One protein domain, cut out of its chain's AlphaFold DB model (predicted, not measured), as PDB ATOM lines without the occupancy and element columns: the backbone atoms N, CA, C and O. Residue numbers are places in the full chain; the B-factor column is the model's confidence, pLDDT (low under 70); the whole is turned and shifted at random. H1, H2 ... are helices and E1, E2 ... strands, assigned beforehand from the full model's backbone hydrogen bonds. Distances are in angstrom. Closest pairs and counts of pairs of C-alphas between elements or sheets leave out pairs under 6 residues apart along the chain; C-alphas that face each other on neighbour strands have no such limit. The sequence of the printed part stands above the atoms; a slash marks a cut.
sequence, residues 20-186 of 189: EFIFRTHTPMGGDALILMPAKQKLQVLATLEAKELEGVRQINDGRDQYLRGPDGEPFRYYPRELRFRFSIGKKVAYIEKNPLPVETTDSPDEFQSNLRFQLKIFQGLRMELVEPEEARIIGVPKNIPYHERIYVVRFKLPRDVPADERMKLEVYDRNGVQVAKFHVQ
ATOM      1  N   GLU A  20      10.142 -33.794  35.376       93.88
ATOM      2  CA  GLU A  20      10.505 -32.472  35.863       93.88
ATOM      3  C   GLU A  20      11.842 -32.546  36.595       93.88
ATOM      4  O   GLU A  20      12.022 -33.357  37.504       93.88
ATOM      5  N   PHE A  21      12.775 -31.692  36.186       94.56
ATOM      6  CA  PHE A  21      14.042 -31.476  36.871       94.56
ATOM      7  C   PHE A  21      14.071 -30.053  37.426       94.56
ATOM      8  O   PHE A  21      13.719 -29.103  36.728       94.56
ATOM      9  N   ILE A  22      14.478 -29.905  38.686       96.25
ATOM     10  CA  ILE A  22      14.547 -28.608  39.362       96.25
ATOM     11  C   ILE A  22      16.012 -28.239  39.548       96.25
ATOM     12  O   ILE A  22      16.744 -28.919  40.274       96.25
ATOM     13  N   PHE A  23      16.422 -27.144  38.918       96.12
ATOM     14  CA  PHE A  23      17.758 -26.597  39.071       96.12
ATOM     15  C   PHE A  23      17.963 -26.034  40.476       96.12
ATOM     16  O   PHE A  23      17.064 -25.477  41.117       96.12
ATOM     17  N   ARG A  24      19.195 -26.197  40.950       95.94
ATOM     18  CA  ARG A  24      19.683 -25.644  42.208       95.94
ATOM     19  C   ARG A  24      20.762 -24.624  41.911       95.94
ATOM     20  O   ARG A  24      21.459 -24.721  40.902       95.94
ATOM     21  N   THR A  25      20.961 -23.721  42.864       95.56
ATOM     22  CA  THR A  25      22.014 -22.701  42.841       95.56
ATOM     23  C   THR A  25      23.373 -23.308  42.493       95.56
ATOM     24  O   THR A  25      24.150 -22.686  41.780       95.56
ATOM     25  N   HIS A  26      23.645 -24.525  42.974       96.25
ATOM     26  CA  HIS A  26      24.843 -25.294  42.659       96.25
ATOM     27  C   HIS A  26      24.443 -26.504  41.815       96.25
ATOM     28  O   HIS A  26      23.832 -27.444  42.328       96.25
ATOM     29  N   THR A  27      24.785 -26.483  40.531       95.56
ATOM     30  CA  THR A  27      24.482 -27.563  39.587       95.56
ATOM     31  C   THR A  27      25.778 -28.283  39.198       95.56
ATOM     32  O   THR A  27      26.668 -27.655  38.618       95.56
ATOM     33  N   PRO A  28      25.938 -29.580  39.527       94.81
ATOM     34  CA  PRO A  28      27.105 -30.353  39.115       94.81
ATOM     35  C   PRO A  28      27.179 -30.454  37.590       94.81
ATOM     36  O   PRO A  28      26.215 -30.859  36.947       94.81
ATOM     37  N   MET A  29      28.338 -30.130  37.021       94.88
ATOM     38  CA  MET A  29      28.585 -30.206  35.575       94.88
ATOM     39  C   MET A  29      29.286 -31.507  35.162       94.88
ATOM     40  O   MET A  29      29.444 -31.777  33.973       94.88
ATOM     41  N   GLY A  30      29.725 -32.297  36.144       93.38
ATOM     42  CA  GLY A  30      30.459 -33.543  35.956       93.38
ATOM     43  C   GLY A  30      31.901 -33.461  36.445       93.38
ATOM     44  O   GLY A  30      32.335 -32.471  37.041       93.38
ATOM     45  N   GLY A  31      32.637 -34.538  36.196       93.38
ATOM     46  CA  GLY A  31      34.053 -34.657  36.508       93.38
ATOM     47  C   GLY A  31      34.791 -35.419  35.416       93.38
ATOM     48  O   GLY A  31      34.167 -36.052  34.569       93.38
ATOM     49  N   ASP A  32      36.112 -35.327  35.443       93.50
ATOM     50  CA  ASP A  32      37.010 -36.021  34.519       93.50
ATOM     51  C   ASP A  32      38.262 -36.473  35.290       93.50
ATOM     52  O   ASP A  32      38.500 -36.047  36.428       93.50
ATOM     53  N   ALA A  33      39.076 -37.336  34.692       94.12
ATOM     54  CA  ALA A  33      40.356 -37.738  35.253       94.12
ATOM     55  C   ALA A  33      41.491 -37.517  34.262       94.12
ATOM     56  O   ALA A  33      41.376 -37.765  33.067       94.12
ATOM     57  N   LEU A  34      42.631 -37.109  34.802       95.38
ATOM     58  CA  LEU A  34      43.843 -36.808  34.063       95.38
ATOM     59  C   LEU A  34      44.979 -37.684  34.577       95.38
ATOM     60  O   LEU A  34      45.039 -38.011  35.767       95.38
ATOM     61  N   ILE A  35      45.911 -38.035  33.699       95.88
ATOM     62  CA  ILE A  35      47.199 -38.603  34.087       95.88
ATOM     63  C   ILE A  35      48.321 -37.742  33.514       95.88
ATOM     64  O   ILE A  35      48.481 -37.636  32.302       95.88
ATOM     65  N   LEU A  36      49.090 -37.114  34.402       96.75
ATOM     66  CA  LEU A  36      50.229 -36.287  34.021       96.75
ATOM     67  C   LEU A  36      51.404 -37.182  33.643       96.75
ATOM     68  O   LEU A  36      51.871 -37.984  34.457       96.75
ATOM     69  N   MET A  37      51.882 -37.026  32.420       97.56
ATOM     70  CA  MET A  37      53.002 -37.761  31.850       97.56
ATOM     71  C   MET A  37      54.237 -36.852  31.793       97.56
ATOM     72  O   MET A  37      54.081 -35.657  31.553       97.56
ATOM     73  N   PRO A  38      55.450 -37.380  32.062       95.81
ATOM     74  CA  PRO A  38      55.776 -38.798  32.264       95.81
ATOM     75  C   PRO A  38      55.643 -39.291  33.716       95.81
ATOM     76  O   PRO A  38      55.817 -40.481  33.973       95.81
ATOM     77  N   ALA A  39      55.331 -38.412  34.675       94.19
ATOM     78  CA  ALA A  39      55.305 -38.735  36.108       94.19
ATOM     79  C   ALA A  39      54.228 -39.764  36.521       94.19
ATOM     80  O   ALA A  39      54.251 -40.265  37.644       94.19
ATOM     81  N   LYS A  40      53.274 -40.075  35.630       94.56
ATOM     82  CA  LYS A  40      52.113 -40.957  35.849       94.56
ATOM     83  C   LYS A  40      51.252 -40.536  37.043       94.56
ATOM     84  O   LYS A  40      50.600 -41.364  37.684       94.56
ATOM     85  N   GLN A  41      51.227 -39.238  37.342       93.75
ATOM     86  CA  GLN A  41      50.444 -38.705  38.449       93.75
ATOM     87  C   GLN A  41      48.984 -38.561  38.020       93.75
ATOM     88  O   GLN A  41      48.672 -37.778  37.128       93.75
ATOM     89  N   LYS A  42      48.079 -39.277  38.690       93.81
ATOM     90  CA  LYS A  42      46.639 -39.130  38.459       93.81
ATOM     91  C   LYS A  42      46.093 -37.906  39.188       93.81
ATOM     92  O   LYS A  42      46.422 -37.692  40.360       93.81
ATOM     93  N   LEU A  43      45.249 -37.156  38.495       94.31
ATOM     94  CA  LEU A  43      44.448 -36.058  39.020       94.31
ATOM     95  C   LEU A  43      42.987 -36.289  38.630       94.31
ATOM     96  O   LEU A  43      42.699 -36.918  37.615       94.31
ATOM     97  N   GLN A  44      42.071 -35.782  39.438       94.06
ATOM     98  CA  GLN A  44      40.647 -35.755  39.138       94.06
ATOM     99  C   GLN A  44      40.179 -34.314  39.149       94.06
ATOM    100  O   GLN A  44      40.685 -33.509  39.936       94.06
ATOM    101  N   VAL A  45      39.232 -34.009  38.274       94.81
ATOM    102  CA  VAL A  45      38.629 -32.688  38.152       94.81
ATOM    103  C   VAL A  45      37.125 -32.781  38.357       94.81
ATOM    104  O   VAL A  45      36.501 -33.768  37.978       94.81
ATOM    105  N   LEU A  46      36.542 -31.743  38.943       95.44
ATOM    106  CA  LEU A  46      35.103 -31.587  39.123       95.44
ATOM    107  C   LEU A  46      34.731 -30.146  38.786       95.44
ATOM    108  O   LEU A  46      35.405 -29.222  39.240       95.44
ATOM    109  N   ALA A  47      33.645 -29.953  38.047       97.00
ATOM    110  CA  ALA A  47      33.078 -28.636  37.808       97.00
ATOM    111  C   ALA A  47      31.649 -28.547  38.347       97.00
ATOM    112  O   ALA A  47      30.830 -29.446  38.154       97.00
ATOM    113  N   THR A  48      31.341 -27.416  38.970       97.75
ATOM    114  CA  THR A  48      30.006 -27.051  39.444       97.75
ATOM    115  C   THR A  48      29.681 -25.656  38.933       97.75
ATOM    116  O   THR A  48      30.489 -24.740  39.085       97.75
ATOM    117  N   LEU A  49      28.507 -25.487  38.330       98.06
ATOM    118  CA  LEU A  49      27.950 -24.181  37.993       98.06
ATOM    119  C   LEU A  49      27.258 -23.602  39.233       98.06
ATOM    120  O   LEU A  49      26.431 -24.266  39.854       98.06
ATOM    121  N   GLU A  50      27.595 -22.366  39.572       97.62
ATOM    122  CA  GLU A  50      27.007 -21.566  40.639       97.62
ATOM    123  C   GLU A  50      26.222 -20.404  40.012       97.62
ATOM    124  O   GLU A  50      26.809 -19.442  39.518       97.62
ATOM    125  N   ALA A  51      24.891 -20.481  40.018       95.94
ATOM    126  CA  ALA A  51      24.021 -19.429  39.492       95.94
ATOM    127  C   ALA A  51      22.728 -19.358  40.311       95.94
ATOM    128  O   ALA A  51      21.905 -20.272  40.276       95.94
ATOM    129  N   LYS A  52      22.547 -18.273  41.072       95.75
ATOM    130  CA  LYS A  52      21.391 -18.115  41.979       95.75
ATOM    131  C   LYS A  52      20.081 -17.996  41.211       95.75
ATOM    132  O   LYS A  52      19.049 -18.464  41.673       95.75
ATOM    133  N   GLU A  53      20.145 -17.406  40.031       96.62
ATOM    134  CA  GLU A  53      19.045 -17.205  39.100       96.62
ATOM    135  C   GLU A  53      18.490 -18.526  38.550       96.62
ATOM    136  O   GLU A  53      17.383 -18.542  38.021       96.62
ATOM    137  N   LEU A  54      19.231 -19.634  38.689       96.44
ATOM    138  CA  LEU A  54      18.745 -20.972  38.356       96.44
ATOM    139  C   LEU A  54      17.992 -21.649  39.510       96.44
ATOM    140  O   LEU A  54      17.373 -22.686  39.285       96.44
ATOM    141  N   GLU A  55      18.021 -21.118  40.738       97.56
ATOM    142  CA  GLU A  55      17.336 -21.757  41.867       97.56
ATOM    143  C   GLU A  55      15.830 -21.858  41.606       97.56
ATOM    144  O   GLU A  55      15.136 -20.861  41.411       97.56
ATOM    145  N   GLY A  56      15.318 -23.089  41.621       97.25
ATOM    146  CA  GLY A  56      13.899 -23.349  41.414       97.25
ATOM    147  C   GLY A  56      13.445 -23.242  39.956       97.25
ATOM    148  O   GLY A  56      12.256 -23.427  39.697       97.25
ATOM    149  N   VAL A  57      14.353 -22.996  39.002       98.00
ATOM    150  CA  VAL A  57      14.039 -23.157  37.577       98.00
ATOM    151  C   VAL A  57      13.706 -24.624  37.324       98.00
ATOM    152  O   VAL A  57      14.406 -25.530  37.772       98.00
ATOM    153  N   ARG A  58      12.610 -24.858  36.611       97.62
ATOM    154  CA  ARG A  58      12.081 -26.180  36.295       97.62
ATOM    155  C   ARG A  58      12.263 -26.467  34.821       97.62
ATOM    156  O   ARG A  58      11.714 -25.748  33.988       97.62
ATOM    157  N   GLN A  59      12.978 -27.536  34.512       97.00
ATOM    158  CA  GLN A  59      12.997 -28.158  33.197       97.00
ATOM    159  C   GLN A  59      11.863 -29.169  33.134       97.00
ATOM    160  O   GLN A  59      11.855 -30.146  33.881       97.00
ATOM    161  N   ILE A  60      10.899 -28.912  32.259       96.56
ATOM    162  CA  ILE A  60       9.720 -29.751  32.077       96.56
ATOM    163  C   ILE A  60       9.842 -30.438  30.723       96.56
ATOM    164  O   ILE A  60      10.070 -29.773  29.713       96.56
ATOM    165  N   ASN A  61       9.689 -31.758  30.723       94.75
ATOM    166  CA  ASN A  61       9.566 -32.581  29.527       94.75
ATOM    167  C   ASN A  61       8.203 -33.283  29.573       94.75
ATOM    168  O   ASN A  61       7.950 -34.094  30.468       94.75
ATOM    169  N   ASP A  62       7.312 -32.943  28.642       92.69
ATOM    170  CA  ASP A  62       5.957 -33.507  28.552       92.69
ATOM    171  C   ASP A  62       5.835 -34.657  27.531       92.69
ATOM    172  O   ASP A  62       4.736 -35.133  27.247       92.69
ATOM    173  N   GLY A  63       6.970 -35.127  27.006       89.44
ATOM    174  CA  GLY A  63       7.069 -36.166  25.985       89.44
ATOM    175  C   GLY A  63       7.052 -35.634  24.550       89.44
ATOM    176  O   GLY A  63       7.480 -36.354  23.648       89.44
ATOM    177  N   ARG A  64       6.604 -34.391  24.326       90.06
ATOM    178  CA  ARG A  64       6.626 -33.734  23.012       90.06
ATOM    179  C   ARG A  64       7.611 -32.577  22.983       90.06
ATOM    180  O   ARG A  64       8.410 -32.487  22.055       90.06
ATOM    181  N   ASP A  65       7.537 -31.724  23.994       93.12
ATOM    182  CA  ASP A  65       8.283 -30.487  24.091       93.12
ATOM    183  C   ASP A  65       9.098 -30.461  25.387       93.12
ATOM    184  O   ASP A  65       8.746 -31.054  26.414       93.12
ATOM    185  N   GLN A  66      10.211 -29.734  25.333       95.06
ATOM    186  CA  GLN A  66      11.041 -29.464  26.492       95.06
ATOM    187  C   GLN A  66      11.188 -27.958  26.674       95.06
ATOM    188  O   GLN A  66      11.573 -27.244  25.751       95.06
ATOM    189  N   TYR A  67      10.874 -27.466  27.869       96.56
ATOM    190  CA  TYR A  67      10.909 -26.035  28.153       96.56
ATOM    191  C   TYR A  67      11.267 -25.747  29.610       96.56
ATOM    192  O   TYR A  67      11.167 -26.607  30.487       96.56
ATOM    193  N   LEU A  68      11.681 -24.504  29.865       97.88
ATOM    194  CA  LEU A  68      12.051 -24.034  31.195       97.88
ATOM    195  C   LEU A  68      11.004 -23.069  31.753       97.88
ATOM    196  O   LEU A  68      10.523 -22.171  31.054       97.88
ATOM    197  N   ARG A  69      10.686 -23.221  33.038       98.12
ATOM    198  CA  ARG A  69       9.860 -22.283  33.807       98.12
ATOM    199  C   ARG A  69      10.603 -21.808  35.044       98.12
ATOM    200  O   ARG A  69      11.232 -22.613  35.723       98.12
ATOM    201  N   GLY A  70      10.497 -20.525  35.350       97.94
ATOM    202  CA  GLY A  70      10.970 -19.954  36.600       97.94
ATOM    203  C   GLY A  70      10.209 -20.493  37.820       97.94
ATOM    204  O   GLY A  70       9.189 -21.195  37.682       97.94
ATOM    205  N   PRO A  71      10.687 -20.163  39.032       96.75
ATOM    206  CA  PRO A  71      10.020 -20.530  40.281       96.75
ATOM    207  C   PRO A  71       8.623 -19.898  40.418       96.75
ATOM    208  O   PRO A  71       7.744 -20.479  41.049       96.75
ATOM    209  N   ASP A  72       8.397 -18.754  39.777       97.19
ATOM    210  CA  ASP A  72       7.113 -18.051  39.657       97.19
ATOM    211  C   ASP A  72       6.174 -18.646  38.587       97.19
ATOM    212  O   ASP A  72       4.995 -18.307  38.537       97.19
ATOM    213  N   GLY A  73       6.670 -19.568  37.756       96.88
ATOM    214  CA  GLY A  73       5.930 -20.156  36.637       96.88
ATOM    215  C   GLY A  73       6.100 -19.419  35.305       96.88
ATOM    216  O   GLY A  73       5.608 -19.911  34.280       96.88
ATOM    217  N   GLU A  74       6.835 -18.309  35.268       98.06
ATOM    218  CA  GLU A  74       7.099 -17.571  34.034       98.06
ATOM    219  C   GLU A  74       8.090 -18.318  33.123       98.06
ATOM    220  O   GLU A  74       8.867 -19.154  33.591       98.06
ATOM    221  N   PRO A  75       8.073 -18.102  31.795       97.88
ATOM    222  CA  PRO A  75       9.051 -18.711  30.898       97.88
ATOM    223  C   PRO A  75      10.488 -18.277  31.226       97.88
ATOM    224  O   PRO A  75      10.806 -17.091  31.177       97.88
ATOM    225  N   PHE A  76      11.385 -19.239  31.458       98.00
ATOM    226  CA  PHE A  76      12.813 -18.966  31.646       98.00
ATOM    227  C   PHE A  76      13.537 -19.110  30.300       98.00
ATOM    228  O   PHE A  76      13.775 -20.217  29.827       98.00
ATOM    229  N   ARG A  77      13.808 -17.988  29.624       97.44
ATOM    230  CA  ARG A  77      14.220 -17.996  28.204       97.44
ATOM    231  C   ARG A  77      15.713 -17.825  27.958       97.44
ATOM    232  O   ARG A  77      16.172 -18.166  26.873       97.44
ATOM    233  N   TYR A  78      16.452 -17.290  28.922       98.06
ATOM    234  CA  TYR A  78      17.852 -16.916  28.747       98.06
ATOM    235  C   TYR A  78      18.686 -17.400  29.921       98.06
ATOM    236  O   TYR A  78      18.200 -17.468  31.048       98.06
ATOM    237  N   TYR A  79      19.954 -17.693  29.662       97.81
ATOM    238  CA  TYR A  79      20.923 -17.933  30.719       97.81
ATOM    239  C   TYR A  79      21.108 -16.696  31.611       97.81
ATOM    240  O   TYR A  79      20.975 -15.564  31.132       97.81
ATOM    241  N   PRO A  80      21.486 -16.890  32.888       97.31
ATOM    242  CA  PRO A  80      21.930 -15.800  33.747       97.31
ATOM    243  C   PRO A  80      23.089 -15.030  33.107       97.31
ATOM    244  O   PRO A  80      23.973 -15.618  32.479       97.31
ATOM    245  N   ARG A  81      23.099 -13.702  33.271       97.06
ATOM    246  CA  ARG A  81      24.089 -12.830  32.621       97.06
ATOM    247  C   ARG A  81      25.513 -13.051  33.134       97.06
ATOM    248  O   ARG A  81      26.478 -12.833  32.400       97.06
ATOM    249  N   GLU A  82      25.630 -13.473  34.386       98.00
ATOM    250  CA  GLU A  82      26.867 -13.911  35.019       98.00
ATOM    251  C   GLU A  82      26.791 -15.420  35.250       98.00
ATOM    252  O   GLU A  82      25.830 -15.916  35.835       98.00
ATOM    253  N   LEU A  83      27.824 -16.147  34.825       97.94
ATOM    254  CA  LEU A  83      28.008 -17.551  35.172       97.94
ATOM    255  C   LEU A  83      29.249 -17.680  36.044       97.94
ATOM    256  O   LEU A  83      30.335 -17.229  35.669       97.94
ATOM    257  N   ARG A  84      29.102 -18.330  37.196       98.50
ATOM    258  CA  ARG A  84      30.220 -18.648  38.079       98.50
ATOM    259  C   ARG A  84      30.436 -20.146  38.107       98.50
ATOM    260  O   ARG A  84      29.494 -20.906  38.257       98.50
ATOM    261  N   PHE A  85      31.678 -20.576  37.988       98.44
ATOM    262  CA  PHE A  85      32.053 -21.975  38.075       98.44
ATOM    263  C   PHE A  85      32.980 -22.179  39.254       98.44
ATOM    264  O   PHE A  85      33.953 -21.441  39.432       98.44
ATOM    265  N   ARG A  86      32.703 -23.223  40.026       97.75
ATOM    266  CA  ARG A  86      33.640 -23.784  40.984       97.75
ATOM    267  C   ARG A  86      34.270 -25.020  40.369       97.75
ATOM    268  O   ARG A  86      33.576 -25.993  40.079       97.75
ATOM    269  N   PHE A  87      35.578 -24.967  40.164       97.25
ATOM    270  CA  PHE A  87      36.350 -26.045  39.561       97.25
ATOM    271  C   PHE A  87      37.369 -26.578  40.565       97.25
ATOM    272  O   PHE A  87      38.252 -25.843  40.998       97.25
ATOM    273  N   SER A  88      37.248 -27.846  40.937       95.44
ATOM    274  CA  SER A  88      38.200 -28.545  41.804       95.44
ATOM    275  C   SER A  88      39.112 -29.426  40.960       95.44
ATOM    276  O   SER A  88      38.632 -30.117  40.066       95.44
ATOM    277  N   ILE A  89      40.406 -29.455  41.272       95.44
ATOM    278  CA  ILE A  89      41.374 -30.410  40.725       95.44
ATOM    279  C   ILE A  89      42.241 -30.962  41.851       95.44
ATOM    280  O   ILE A  89      42.730 -30.189  42.662       95.44
ATOM    281  N   GLY A  90      42.458 -32.275  41.924       93.56
ATOM    282  CA  GLY A  90      43.297 -32.840  42.981       93.56
ATOM    283  C   GLY A  90      43.547 -34.340  42.880       93.56
ATOM    284  O   GLY A  90      43.036 -35.026  41.998       93.56
ATOM    285  N   LYS A  91      44.357 -34.871  43.803       88.38
ATOM    286  CA  LYS A  91      44.760 -36.296  43.832       88.38
ATOM    287  C   LYS A  91      43.711 -37.236  44.442       88.38
ATOM    288  O   LYS A  91      43.796 -38.445  44.244       88.38
ATOM    289  N   LYS A  92      42.766 -36.707  45.228       71.75
ATOM    290  CA  LYS A  92      41.756 -37.475  45.973       71.75
ATOM    291  C   LYS A  92      40.361 -36.926  45.693       71.75
ATOM    292  O   LYS A  92      39.895 -36.063  46.425       71.75
ATOM    293  N   VAL A  93      39.676 -37.466  44.691       61.09
ATOM    294  CA  VAL A  93      38.212 -37.378  44.630       61.09
ATOM    295  C   VAL A  93      37.670 -38.813  44.545       61.09
ATOM    296  O   VAL A  93      38.369 -39.745  44.143       61.09
ATOM    297  N   ALA A  94      36.478 -39.044  45.092       61.50
ATOM    298  CA  ALA A  94      35.940 -40.382  45.359       61.50
ATOM    299  C   ALA A  94      35.598 -41.197  44.089       61.50
ATOM    300  O   ALA A  94      35.176 -42.346  44.201       61.50
ATOM    301  N   TYR A  95      35.778 -40.625  42.892       62.44
ATOM    302  CA  TYR A  95      35.328 -41.193  41.626       62.44
ATOM    303  C   TYR A  95      36.510 -41.516  40.705       62.44
ATOM    304  O   TYR A  95      37.127 -40.632  40.122       62.44
ATOM    305  N   ILE A  96      36.853 -42.798  40.573       60.88
ATOM    306  CA  ILE A  96      37.954 -43.234  39.706       60.88
ATOM    307  C   ILE A  96      37.395 -43.517  38.309       60.88
ATOM    308  O   ILE A  96      36.887 -44.609  38.050       60.88
ATOM    309  N   GLU A  97      37.516 -42.543  37.408       72.44
ATOM    310  CA  GLU A  97      37.340 -42.765  35.969       72.44
ATOM    311  C   GLU A  97      38.341 -43.829  35.485       72.44
ATOM    312  O   GLU A  97      39.508 -43.846  35.906       72.44
ATOM    313  N   LYS A  98      37.895 -44.747  34.619       77.19
ATOM    314  CA  LYS A  98      38.719 -45.909  34.235       77.19
ATOM    315  C   LYS A  98      39.836 -45.537  33.263       77.19
ATOM    316  O   LYS A  98      40.897 -46.156  33.307       77.19
ATOM    317  N   ASN A  99      39.614 -44.516  32.436       89.06
ATOM    318  CA  ASN A  99      40.516 -44.114  31.360       89.06
ATOM    319  C   ASN A  99      40.873 -42.625  31.484       89.06
ATOM    320  O   ASN A  99      40.280 -41.808  30.784       89.06
ATOM    321  N   PRO A 100      41.811 -42.253  32.373       92.94
ATOM    322  CA  PRO A 100      42.212 -40.859  32.518       92.94
ATOM    323  C   PRO A 100      42.865 -40.333  31.233       92.94
ATOM    324  O   PRO A 100      43.674 -41.033  30.618       92.94
ATOM    325  N   LEU A 101      42.560 -39.088  30.865       95.19
ATOM    326  CA  LEU A 101      43.168 -38.395  29.733       95.19
ATOM    327  C   LEU A 101      44.674 -38.188  29.996       95.19
ATOM    328  O   LEU A 101      45.033 -37.550  30.994       95.19
ATOM    329  N   PRO A 102      45.574 -38.709  29.141       96.94
ATOM    330  CA  PRO A 102      46.998 -38.429  29.265       96.94
ATOM    331  C   PRO A 102      47.303 -36.976  28.898       96.94
ATOM    332  O   PRO A 102      46.886 -36.491  27.847       96.94
ATOM    333  N   VAL A 103      48.060 -36.300  29.762       97.25
ATOM    334  CA  VAL A 103      48.524 -34.926  29.557       97.25
ATOM    335  C   VAL A 103      50.039 -34.899  29.710       97.25
ATOM    336  O   VAL A 103      50.562 -35.107  30.804       97.25
ATOM    337  N   GLU A 104      50.742 -34.651  28.611       97.38
ATOM    338  CA  GLU A 104      52.196 -34.478  28.613       97.38
ATOM    339  C   GLU A 104      52.548 -33.116  29.217       97.38
ATOM    340  O   GLU A 104      52.133 -32.075  28.703       97.38
ATOM    341  N   THR A 105      53.302 -33.107  30.316       96.44
ATOM    342  CA  THR A 105      53.756 -31.867  30.948       96.44
ATOM    343  C   THR A 105      55.063 -32.063  31.707       96.44
ATOM    344  O   THR A 105      55.324 -33.103  32.309       96.44
ATOM    345  N   THR A 106      55.897 -31.028  31.695       95.69
ATOM    346  CA  THR A 106      57.099 -30.950  32.533       95.69
ATOM    347  C   THR A 106      56.823 -30.319  33.895       95.69
ATOM    348  O   THR A 106      57.702 -30.336  34.752       95.69
ATOM    349  N   ASP A 107      55.640 -29.729  34.088       95.50
ATOM    350  CA  ASP A 107      55.264 -29.093  35.347       95.50
ATOM    351  C   ASP A 107      55.110 -30.144  36.455       95.50
ATOM    352  O   ASP A 107      54.588 -31.247  36.246       95.50
ATOM    353  N   SER A 108      55.483 -29.776  37.680       93.44
ATOM    354  CA  SER A 108      55.056 -30.544  38.848       93.44
ATOM    355  C   SER A 108      53.519 -30.534  38.965       93.44
ATOM    356  O   SER A 108      52.866 -29.602  38.489       93.44
ATOM    357  N   PRO A 109      52.891 -31.517  39.640       92.00
ATOM    358  CA  PRO A 109      51.438 -31.522  39.812       92.00
ATOM    359  C   PRO A 109      50.891 -30.234  40.433       92.00
ATOM    360  O   PRO A 109      49.784 -29.824  40.096       92.00
ATOM    361  N   ASP A 110      51.642 -29.598  41.330       91.19
ATOM    362  CA  ASP A 110      51.220 -28.364  41.992       91.19
ATOM    363  C   ASP A 110      51.305 -27.163  41.046       91.19
ATOM    364  O   ASP A 110      50.392 -26.335  41.026       91.19
ATOM    365  N   GLU A 111      52.356 -27.080  40.226       93.44
ATOM    366  CA  GLU A 111      52.477 -26.065  39.176       93.44
ATOM    367  C   GLU A 111      51.394 -26.242  38.111       93.44
ATOM    368  O   GLU A 111      50.725 -25.268  37.766       93.44
ATOM    369  N   PHE A 112      51.164 -27.474  37.650       95.62
ATOM    370  CA  PHE A 112      50.120 -27.800  36.682       95.62
ATOM    371  C   PHE A 112      48.743 -27.360  37.191       95.62
ATOM    372  O   PHE A 112      48.059 -26.557  36.555       95.62
ATOM    373  N   GLN A 113      48.378 -27.805  38.400       94.44
ATOM    374  CA  GLN A 113      47.111 -27.454  39.048       94.44
ATOM    375  C   GLN A 113      46.956 -25.959  39.297       94.44
ATOM    376  O   GLN A 113      45.838 -25.521  39.519       94.44
ATOM    377  N   SER A 114      48.044 -25.187  39.318       94.06
ATOM    378  CA  SER A 114      48.013 -23.761  39.637       94.06
ATOM    379  C   SER A 114      48.062 -22.847  38.410       94.06
ATOM    380  O   SER A 114      47.927 -21.626  38.550       94.06
ATOM    381  N   ASN A 115      48.281 -23.399  37.216       95.31
ATOM    382  CA  ASN A 115      48.424 -22.649  35.965       95.31
ATOM    383  C   ASN A 115      47.335 -22.990  34.936       95.31
ATOM    384  O   ASN A 115      47.533 -22.788  33.738       95.31
ATOM    385  N   LEU A 116      46.182 -23.469  35.406       97.75
ATOM    386  CA  LEU A 116      45.024 -23.712  34.555       97.75
ATOM    387  C   LEU A 116      44.410 -22.403  34.045       97.75
ATOM    388  O   LEU A 116      44.372 -21.392  34.753       97.75
ATOM    389  N   ARG A 117      43.902 -22.450  32.816       98.25
ATOM    390  CA  ARG A 117      43.161 -21.380  32.144       98.25
ATOM    391  C   ARG A 117      41.772 -21.880  31.783       98.25
ATOM    392  O   ARG A 117      41.578 -23.070  31.559       98.25
ATOM    393  N   PHE A 118      40.817 -20.968  31.717       98.62
ATOM    394  CA  PHE A 118      39.412 -21.293  31.502       98.62
ATOM    395  C   PHE A 118      38.885 -20.477  30.337       98.62
ATOM    396  O   PHE A 118      39.213 -19.303  30.227       98.62
ATOM    397  N   GLN A 119      38.057 -21.090  29.500       98.50
ATOM    398  CA  GLN A 119      37.341 -20.416  28.422       98.50
ATOM    399  C   GLN A 119      35.917 -20.947  28.359       98.50
ATOM    400  O   GLN A 119      35.673 -22.131  28.603       98.50
ATOM    401  N   LEU A 120      34.975 -20.084  28.000       98.69
ATOM    402  CA  LEU A 120      33.598 -20.477  27.747       98.69
ATOM    403  C   LEU A 120      33.312 -20.336  26.251       98.69
ATOM    404  O   LEU A 120      33.567 -19.295  25.653       98.69
ATOM    405  N   LYS A 121      32.781 -21.396  25.640       98.56
ATOM    406  CA  LYS A 121      32.319 -21.391  24.248       98.56
ATOM    407  C   LYS A 121      30.802 -21.361  24.208       98.56
ATOM    408  O   LYS A 121      30.177 -22.237  24.805       98.56
ATOM    409  N   ILE A 122      30.231 -20.412  23.473       98.19
ATOM    410  CA  ILE A 122      28.792 -20.314  23.200       98.19
ATOM    411  C   ILE A 122      28.553 -20.744  21.752       98.19
ATOM    412  O   ILE A 122      29.214 -20.242  20.843       98.19
ATOM    413  N   PHE A 123      27.634 -21.682  21.534       97.44
ATOM    414  CA  PHE A 123      27.305 -22.214  20.213       97.44
ATOM    415  C   PHE A 123      25.908 -21.760  19.782       97.44
ATOM    416  O   PHE A 123      24.911 -22.144  20.392       97.44
ATOM    417  N   GLN A 124      25.847 -21.011  18.679       94.31
ATOM    418  CA  GLN A 124      24.613 -20.540  18.050       94.31
ATOM    419  C   GLN A 124      24.521 -21.104  16.627       94.31
ATOM    420  O   GLN A 124      25.044 -20.532  15.663       94.31
ATOM    421  N   GLY A 125      23.886 -22.268  16.488       90.88
ATOM    422  CA  GLY A 125      23.879 -23.013  15.229       90.88
ATOM    423  C   GLY A 125      25.307 -23.351  14.781       90.88
ATOM    424  O   GLY A 125      26.002 -24.113  15.445       90.88
ATOM    425  N   LEU A 126      25.749 -22.766  13.661       93.94
ATOM    426  CA  LEU A 126      27.106 -22.943  13.120       93.94
ATOM    427  C   LEU A 126      28.120 -21.907  13.633       93.94
ATOM    428  O   LEU A 126      29.305 -21.998  13.312       93.94
ATOM    429  N   ARG A 127      27.674 -20.899  14.391       96.25
ATOM    430  CA  ARG A 127      28.541 -19.854  14.945       96.25
ATOM    431  C   ARG A 127      29.022 -20.247  16.334       96.25
ATOM    432  O   ARG A 127      28.281 -20.844  17.114       96.25
ATOM    433  N   MET A 128      30.261 -19.878  16.638       97.62
ATOM    434  CA  MET A 128      30.881 -20.089  17.939       97.62
ATOM    435  C   MET A 128      31.482 -18.773  18.423       97.62
ATOM    436  O   MET A 128      32.209 -18.114  17.680       97.62
ATOM    437  N   GLU A 129      31.155 -18.403  19.657       97.94
ATOM    438  CA  GLU A 129      31.671 -17.220  20.338       97.94
ATOM    439  C   GLU A 129      32.523 -17.657  21.536       97.94
ATOM    440  O   GLU A 129      32.097 -18.488  22.345       97.94
ATOM    441  N   LEU A 130      33.745 -17.122  21.620       98.19
ATOM    442  CA  LEU A 130      34.664 -17.338  22.735       98.19
ATOM    443  C   LEU A 130      34.458 -16.250  23.783       98.19
ATOM    444  O   LEU A 130      34.483 -15.064  23.456       98.19
ATOM    445  N   VAL A 131      34.318 -16.654  25.040       98.44
ATOM    446  CA  VAL A 131      34.202 -15.750  26.181       98.44
ATOM    447  C   VAL A 131      35.320 -16.070  27.165       98.44
ATOM    448  O   VAL A 131      35.399 -17.174  27.710       98.44
ATOM    449  N   GLU A 132      36.192 -15.090  27.378       98.38
ATOM    450  CA  GLU A 132      37.227 -15.135  28.409       98.38
ATOM    451  C   GLU A 132      36.610 -14.848  29.789       98.38
ATOM    452  O   GLU A 132      35.616 -14.117  29.887       98.38
ATOM    453  N   PRO A 133      37.160 -15.417  30.873       98.38
ATOM    454  CA  PRO A 133      36.672 -15.138  32.211       98.38
ATOM    455  C   PRO A 133      36.971 -13.684  32.585       98.38
ATOM    456  O   PRO A 133      38.066 -13.180  32.342       98.38
ATOM    457  N   GLU A 134      36.025 -13.021  33.247       98.25
ATOM    458  CA  GLU A 134      36.301 -11.738  33.902       98.25
ATOM    459  C   GLU A 134      37.238 -11.918  35.100       98.25
ATOM    460  O   GLU A 134      38.009 -11.027  35.447       98.25
ATOM    461  N   GLU A 135      37.139 -13.071  35.762       97.94
ATOM    462  CA  GLU A 135      37.914 -13.400  36.949       97.94
ATOM    463  C   GLU A 135      38.166 -14.908  36.995       97.94
ATOM    464  O   GLU A 135      37.247 -15.707  36.820       97.94
ATOM    465  N   ALA A 136      39.404 -15.303  37.283       97.50
ATOM    466  CA  ALA A 136      39.758 -16.677  37.615       97.50
ATOM    467  C   ALA A 136      40.729 -16.649  38.795       97.50
ATOM    468  O   ALA A 136      41.861 -16.180  38.667       97.50
ATOM    469  N   ARG A 137      40.291 -17.135  39.959       96.19
ATOM    470  CA  ARG A 137      41.124 -17.149  41.169       96.19
ATOM    471  C   ARG A 137      41.039 -18.465  41.915       96.19
ATOM    472  O   ARG A 137      40.002 -19.121  41.930       96.19
ATOM    473  N   ILE A 138      42.135 -18.810  42.581       94.38
ATOM    474  CA  ILE A 138      42.195 -19.948  43.496       94.38
ATOM    475  C   ILE A 138      41.628 -19.512  44.851       94.38
ATOM    476  O   ILE A 138      41.932 -18.420  45.335       94.38
ATOM    477  N   ILE A 139      40.803 -20.360  45.461       92.88
ATOM    478  CA  ILE A 139      40.275 -20.182  46.816       92.88
ATOM    479  C   ILE A 139      40.810 -21.266  47.756       92.88
ATOM    480  O   ILE A 139      41.188 -22.354  47.325       92.88
ATOM    481  N   GLY A 140      40.825 -20.973  49.057       87.88
ATOM    482  CA  GLY A 140      41.380 -21.872  50.067       87.88
ATOM    483  C   GLY A 140      42.890 -21.699  50.194       87.88
ATOM    484  O   GLY A 140      43.349 -20.652  50.648       87.88
ATOM    485  N   VAL A 141      43.660 -22.725  49.827       83.06
ATOM    486  CA  VAL A 141      45.118 -22.719  50.006       83.06
ATOM    487  C   VAL A 141      45.796 -21.877  48.915       83.06
ATOM    488  O   VAL A 141      45.590 -22.156  47.730       83.06
ATOM    489  N   PRO A 142      46.627 -20.882  49.284       79.88
ATOM    490  CA  PRO A 142      47.399 -20.083  48.337       79.88
ATOM    491  C   PRO A 142      48.225 -20.914  47.347       79.88
ATOM    492  O   PRO A 142      48.744 -21.982  47.672       79.88
ATOM    493  N   LYS A 143      48.409 -20.370  46.137       78.56
ATOM    494  CA  LYS A 143      49.131 -21.008  45.021       78.56
ATOM    495  C   LYS A 143      50.568 -21.429  45.364       78.56
ATOM    496  O   LYS A 143      51.050 -22.426  44.842       78.56
ATOM    497  N   ASN A 144      51.244 -20.685  46.236       79.19
ATOM    498  CA  ASN A 144      52.632 -20.918  46.638       79.19
ATOM    499  C   ASN A 144      52.804 -21.981  47.739       79.19
ATOM    500  O   ASN A 144      53.935 -22.262  48.123       79.19
ATOM    501  N   ILE A 145      51.716 -22.562  48.257       77.69
ATOM    502  CA  ILE A 145      51.763 -23.595  49.297       77.69
ATOM    503  C   ILE A 145      51.360 -24.938  48.678       77.69
ATOM    504  O   ILE A 145      50.207 -25.059  48.250       77.69
ATOM    505  N   PRO A 146      52.246 -25.951  48.633       81.12
ATOM    506  CA  PRO A 146      51.920 -27.294  48.149       81.12
ATOM    507  C   PRO A 146      50.640 -27.848  48.785       81.12
ATOM    508  O   PRO A 146      50.483 -27.829  50.008       81.12
ATOM    509  N   TYR A 147      49.700 -28.321  47.966       84.62
ATOM    510  CA  TYR A 147      48.442 -28.891  48.450       84.62
ATOM    511  C   TYR A 147      47.884 -29.893  47.447       84.62
ATOM    512  O   TYR A 147      48.132 -29.816  46.249       84.62
ATOM    513  N   HIS A 148      47.122 -30.859  47.948       87.00
ATOM    514  CA  HIS A 148      46.658 -32.000  47.161       87.00
ATOM    515  C   HIS A 148      45.445 -31.697  46.272       87.00
ATOM    516  O   HIS A 148      45.087 -32.547  45.455       87.00
ATOM    517  N   GLU A 149      44.817 -30.537  46.465       91.44
ATOM    518  CA  GLU A 149      43.664 -30.057  45.709       91.44
ATOM    519  C   GLU A 149      43.802 -28.549  45.443       91.44
ATOM    520  O   GLU A 149      44.276 -27.796  46.288       91.44
ATOM    521  N   ARG A 150      43.365 -28.063  44.287       93.69
ATOM    522  CA  ARG A 150      43.138 -26.640  44.031       93.69
ATOM    523  C   ARG A 150      41.688 -26.427  43.660       93.69
ATOM    524  O   ARG A 150      41.124 -27.194  42.887       93.69
ATOM    525  N   ILE A 151      41.114 -25.356  44.193       95.38
ATOM    526  CA  ILE A 151      39.748 -24.952  43.888       95.38
ATOM    527  C   ILE A 151      39.807 -23.586  43.227       95.38
ATOM    528  O   ILE A 151      40.293 -22.624  43.817       95.38
ATOM    529  N   TYR A 152      39.294 -23.510  42.012       97.31
ATOM    530  CA  TYR A 152      39.124 -22.292  41.248       97.31
ATOM    531  C   TYR A 152      37.689 -21.800  41.364       97.31
ATOM    532  O   TYR A 152      36.746 -22.582  41.258       97.31
ATOM    533  N   VAL A 153      37.537 -20.491  41.530       98.00
ATOM    534  CA  VAL A 153      36.292 -19.777  41.261       98.00
ATOM    535  C   VAL A 153      36.519 -18.950  40.006       98.00
ATOM    536  O   VAL A 153      37.416 -18.105  39.969       98.00
ATOM    537  N   VAL A 154      35.725 -19.233  38.979       98.50
ATOM    538  CA  VAL A 154      35.842 -18.628  37.653       98.50
ATOM    539  C   VAL A 154      34.536 -17.928  37.320       98.50
ATOM    540  O   VAL A 154      33.478 -18.550  37.384       98.50
ATOM    541  N   ARG A 155      34.590 -16.641  36.981       98.62
ATOM    542  CA  ARG A 155      33.420 -15.832  36.635       98.62
ATOM    543  C   ARG A 155      33.474 -15.436  35.169       98.62
ATOM    544  O   ARG A 155      34.470 -14.881  34.711       98.62
ATOM    545  N   PHE A 156      32.376 -15.667  34.463       98.62
ATOM    546  CA  PHE A 156      32.156 -15.213  33.097       98.62
ATOM    547  C   PHE A 156      30.976 -14.253  33.070       98.62
ATOM    548  O   PHE A 156      29.936 -14.521  33.672       98.62
ATOM    549  N   LYS A 157      31.121 -13.167  32.316       98.31
ATOM    550  CA  LYS A 157      30.008 -12.298  31.948       98.31
ATOM    551  C   LYS A 157      29.643 -12.580  30.505       98.31
ATOM    552  O   LYS A 157      30.476 -12.429  29.614       98.31
ATOM    553  N   LEU A 158      28.403 -12.992  30.274       97.94
ATOM    554  CA  LEU A 158      27.941 -13.268  28.923       97.94
ATOM    555  C   LEU A 158      27.899 -11.954  28.115       97.94
ATOM    556  O   LEU A 158      27.521 -10.905  28.654       97.94
ATOM    557  N   PRO A 159      28.303 -11.965  26.832       96.75
ATOM    558  CA  PRO A 159      28.396 -10.758  26.001       96.75
ATOM    559  C   PRO A 159      27.023 -10.236  25.558       96.75
ATOM    560  O   PRO A 159      26.843  -9.041  25.318       96.75
ATOM    561  N   ARG A 160      26.014 -11.107  25.551       96.81
ATOM    562  CA  ARG A 160      24.614 -10.827  25.219       96.81
ATOM    563  C   ARG A 160      23.694 -11.714  26.055       96.81
ATOM    564  O   ARG A 160      24.173 -12.551  26.818       96.81
ATOM    565  N   ASP A 161      22.390 -11.540  25.888       97.62
ATOM    566  CA  ASP A 161      21.423 -12.486  26.431       97.62
ATOM    567  C   ASP A 161      21.480 -13.748  25.570       97.62
ATOM    568  O   ASP A 161      21.275 -13.710  24.352       97.62
ATOM    569  N   VAL A 162      21.880 -14.849  26.200       97.75
ATOM    570  CA  VAL A 162      22.088 -16.137  25.538       97.75
ATOM    571  C   VAL A 162      20.828 -16.971  25.748       97.75
ATOM    572  O   VAL A 162      20.496 -17.241  26.905       97.75
ATOM    573  N   PRO A 163      20.096 -17.340  24.684       97.56
ATOM    574  CA  PRO A 163      18.932 -18.213  24.780       97.56
ATOM    575  C   PRO A 163      19.239 -19.519  25.521       97.56
ATOM    576  O   PRO A 163      20.327 -20.075  25.396       97.56
ATOM    577  N   ALA A 164      18.286 -20.003  26.315       96.75
ATOM    578  CA  ALA A 164      18.467 -21.182  27.163       96.75
ATOM    579  C   ALA A 164      18.570 -22.514  26.386       96.75
ATOM    580  O   ALA A 164      18.946 -23.533  26.965       96.75
ATOM    581  N   ASP A 165      18.232 -22.503  25.096       95.81
ATOM    582  CA  ASP A 165      18.396 -23.600  24.138       95.81
ATOM    583  C   ASP A 165      19.747 -23.557  23.392       95.81
ATOM    584  O   ASP A 165      20.120 -24.529  22.732       95.81
ATOM    585  N   GLU A 166      20.523 -22.471  23.515       96.38
ATOM    586  CA  GLU A 166      21.897 -22.439  23.015       96.38
ATOM    587  C   GLU A 166      22.810 -23.306  23.890       96.38
ATOM    588  O   GLU A 166      22.686 -23.390  25.113       96.38
ATOM    589  N   ARG A 167      23.784 -23.960  23.253       95.88
ATOM    590  CA  ARG A 167      24.718 -24.845  23.955       95.88
ATOM    591  C   ARG A 167      25.925 -24.038  24.392       95.88
ATOM    592  O   ARG A 167      26.522 -23.323  23.589       95.88
ATOM    593  N   MET A 168      26.353 -24.230  25.632       97.94
ATOM    594  CA  MET A 168      27.616 -23.698  26.124       97.94
ATOM    595  C   MET A 168      28.575 -24.818  26.527       97.94
ATOM    596  O   MET A 168      28.179 -25.958  26.794       97.94
ATOM    597  N   LYS A 169      29.871 -24.513  26.532       98.12
ATOM    598  CA  LYS A 169      30.913 -25.441  26.971       98.12
ATOM    599  C   LYS A 169      32.005 -24.691  27.716       98.12
ATOM    600  O   LYS A 169      32.645 -23.817  27.136       98.12
ATOM    601  N   LEU A 170      32.226 -25.060  28.973       98.62
ATOM    602  CA  LEU A 170      33.408 -24.657  29.724       98.62
ATOM    603  C   LEU A 170      34.572 -25.544  29.282       98.62
ATOM    604  O   LEU A 170      34.460 -26.768  29.312       98.62
ATOM    605  N   GLU A 171      35.681 -24.942  28.886       98.56
ATOM    606  CA  GLU A 171      36.918 -25.634  28.549       98.56
ATOM    607  C   GLU A 171      38.033 -25.180  29.484       98.56
ATOM    608  O   GLU A 171      38.141 -24.003  29.832       98.56
ATOM    609  N   VAL A 172      38.854 -26.141  29.898       98.44
ATOM    610  CA  VAL A 172      39.986 -25.922  30.793       98.44
ATOM    611  C   VAL A 172      41.255 -26.285  30.048       98.44
ATOM    612  O   VAL A 172      41.327 -27.339  29.412       98.44
ATOM    613  N   TYR A 173      42.246 -25.413  30.139       98.50
ATOM    614  CA  TYR A 173      43.518 -25.514  29.441       98.50
ATOM    615  C   TYR A 173      44.679 -25.468  30.429       98.50
ATOM    616  O   TYR A 173      44.582 -24.821  31.471       98.50
ATOM    617  N   ASP A 174      45.785 -26.125  30.097       97.31
ATOM    618  CA  ASP A 174      47.044 -25.955  30.817       97.31
ATOM    619  C   ASP A 174      47.765 -24.651  30.410       97.31
ATOM    620  O   ASP A 174      47.278 -23.840  29.611       97.31
ATOM    621  N   ARG A 175      48.971 -24.442  30.950       96.12
ATOM    622  CA  ARG A 175      49.796 -23.265  30.636       96.12
ATOM    623  C   ARG A 175      50.260 -23.194  29.176       96.12
ATOM    624  O   ARG A 175      50.593 -22.100  28.719       96.12
ATOM    625  N   ASN A 176      50.305 -24.332  28.485       95.81
ATOM    626  CA  ASN A 176      50.771 -24.480  27.107       95.81
ATOM    627  C   ASN A 176      49.614 -24.406  26.096       95.81
ATOM    628  O   ASN A 176      49.852 -24.449  24.892       95.81
ATOM    629  N   GLY A 177      48.370 -24.270  26.568       96.62
ATOM    630  CA  GLY A 177      47.180 -24.226  25.720       96.62
ATOM    631  C   GLY A 177      46.647 -25.606  25.329       96.62
ATOM    632  O   GLY A 177      45.805 -25.699  24.436       96.62
ATOM    633  N   VAL A 178      47.090 -26.677  25.989       96.75
ATOM    634  CA  VAL A 178      46.523 -28.020  25.824       96.75
ATOM    635  C   VAL A 178      45.208 -28.094  26.596       96.75
ATOM    636  O   VAL A 178      45.157 -27.725  27.767       96.75
ATOM    637  N   GLN A 179      44.133 -28.556  25.953       97.25
ATOM    638  CA  GLN A 179      42.853 -28.771  26.632       97.25
ATOM    639  C   GLN A 179      42.955 -29.974  27.569       97.25
ATOM    640  O   GLN A 179      43.277 -31.077  27.132       97.25
ATOM    641  N   VAL A 180      42.628 -29.762  28.841       97.38
ATOM    642  CA  VAL A 180      42.720 -30.782  29.894       97.38
ATOM    643  C   VAL A 180      41.355 -31.207  30.425       97.38
ATOM    644  O   VAL A 180      41.240 -32.281  30.991       97.38
ATOM    645  N   ALA A 181      40.309 -30.398  30.252       97.00
ATOM    646  CA  ALA A 181      38.947 -30.794  30.603       97.00
ATOM    647  C   ALA A 181      37.915 -29.997  29.801       97.00
ATOM    648  O   ALA A 181      38.195 -28.899  29.307       97.00
ATOM    649  N   LYS A 182      36.697 -30.537  29.703       97.56
ATOM    650  CA  LYS A 182      35.545 -29.841  29.123       97.56
ATOM    651  C   LYS A 182      34.247 -30.237  29.821       97.56
ATOM    652  O   LYS A 182      34.047 -31.405  30.132       97.56
ATOM    653  N   PHE A 183      33.343 -29.279  29.991       97.50
ATOM    654  CA  PHE A 183      32.048 -29.484  30.636       97.50
ATOM    655  C   PHE A 183      30.945 -28.817  29.820       97.50
ATOM    656  O   PHE A 183      31.053 -27.645  29.454       97.50
ATOM    657  N   HIS A 184      29.887 -29.563  29.512       96.94
ATOM    658  CA  HIS A 184      28.745 -29.047  28.764       96.94
ATOM    659  C   HIS A 184      27.814 -28.267  29.683       96.94
ATOM    660  O   HIS A 184      27.354 -28.811  30.674       96.94
ATOM    661  N   VAL A 185      27.506 -27.024  29.325       96.06
ATOM    662  CA  VAL A 185      26.561 -26.156  30.032       96.06
ATOM    663  C   VAL A 185      25.287 -26.088  29.197       96.06
ATOM    664  O   VAL A 185      25.245 -25.394  28.183       96.06
ATOM    665  N   GLN A 186      24.273 -26.859  29.586       93.56
ATOM    666  CA  GLN A 186      22.995 -27.014  28.883       93.56
ATOM    667  C   GLN A 186      21.861 -27.017  29.911       93.56
ATOM    668  O   GLN A 186      21.939 -27.743  30.900       93.56
TER     669      GLN A 186
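AT A GLANCE: This is residues 20 to 186 of the 189 residues of an uncharacterized protein of Acidobacteriales bacterium (UniProt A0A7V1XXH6). Two strongly twisted sheets lie face to face as a sandwich, the larger one, E7 E2 E3 E6 E11 E10, curled like part of a barrel over the smaller one, E9 E8 E12 E13. A small separate sheet of three short strands, E1 E4 E5, lies at one end of the long axis, and the short helix H1 lies towards the other end. The printed part has 167 residues, mostly strand by class, in the order E1 E2 E3 E4 E5 E6 E7 H1 E8 E9 E10 E11 E12 E13; the six-stranded sheet is mixed and the other two are antiparallel. The whole is compact, with a radius of gyration of the C-alphas of 17.3 A, yet elongated in outline, spanning 51 by 31 by 31 A.

IN THESE COORDINATES: Begin at C-alpha 20, at (10.505, -32.472, 35.863), where E1 runs over residues 20 to 22. E2, the longest strand by residues, holds residues 26 to 37 and covers 32.6 A from first to last C-alpha, and E3, residues 41 to 50, covers 29.1 A. Then come the short E4, residues 58 to 61, and E5, residues 66 to 69. Find C-alpha 82 at (26.867, -13.911, 35.019); from there E6 runs 26.3 A to residue 90. E7 holds residues 101 to 104, H1 residues 109 to 114, E8 residues 117 to 124 over 23.3 A, E9 residues 127 to 131 and E10 residues 135 to 139. E11, residues 149 to 157, covers 26.3 A, and E12, residues 167 to 173, covers 19.6 A. E13, residues 179 to 185, covers 16.8 A and ends at C-alpha 185, at (26.561, -26.156, 30.032).

HOW THE PARTS SIT: Start in the largest sheet at its edge strand E7, which is parallel to E2, with N 35 and O 101 2.9 A apart. E2 and E3 form a hairpin, antiparallel at 161 degrees, with N 34 and O 43 2.8 A apart. E3 is antiparallel to E6, where N 46 and O 88 are 2.9 A apart, and E6 to E11, where N 85 and O 154 are 2.8 A apart. The hairpin E10 and E11 brings in the other edge strand, E10, with N 139 and O 151 2.8 A apart. H1 is on this sheet, only just at the sheet's level with a height of 3.8 A; its closest C-alpha pair with E11 is Gln 113 and Arg 150, 6.4 A apart. In H1 every O i to N i+4 pair is within hydrogen-bond range. Cross to the facing sheet, whose strands stand at 37 degrees to those of the first: the closest C-alphas of E2 and E13 are those of Met 29 and Phe 183, 6.1 A apart. E8 and E9 form a hairpin, with N 122 and O 129 2.9 A apart. E8 is antiparallel to E12, with N 119 and O 171 2.9 A apart, and E12 and E13 form a hairpin, with N 170 and O 183 2.9 A apart. In the small sheet, E1 is antiparallel to E4, with N 59 and O 21 2.8 A apart, and E4 and E5 form a hairpin, with N 58 and O 69 2.8 A apart. E1, E4 and E5 are apart from the strands of the other two sheets.

THE WHOLE: The C-alphas of Pro 38 and Asp 72 are the two farthest apart, at 53.4 A. The printed part has no cut. The link from E5 to E6, residues 70 to 81, is long. The mean pLDDT of the printed part is 94.2, and look for the low values, under 70, at residues 93 to 96.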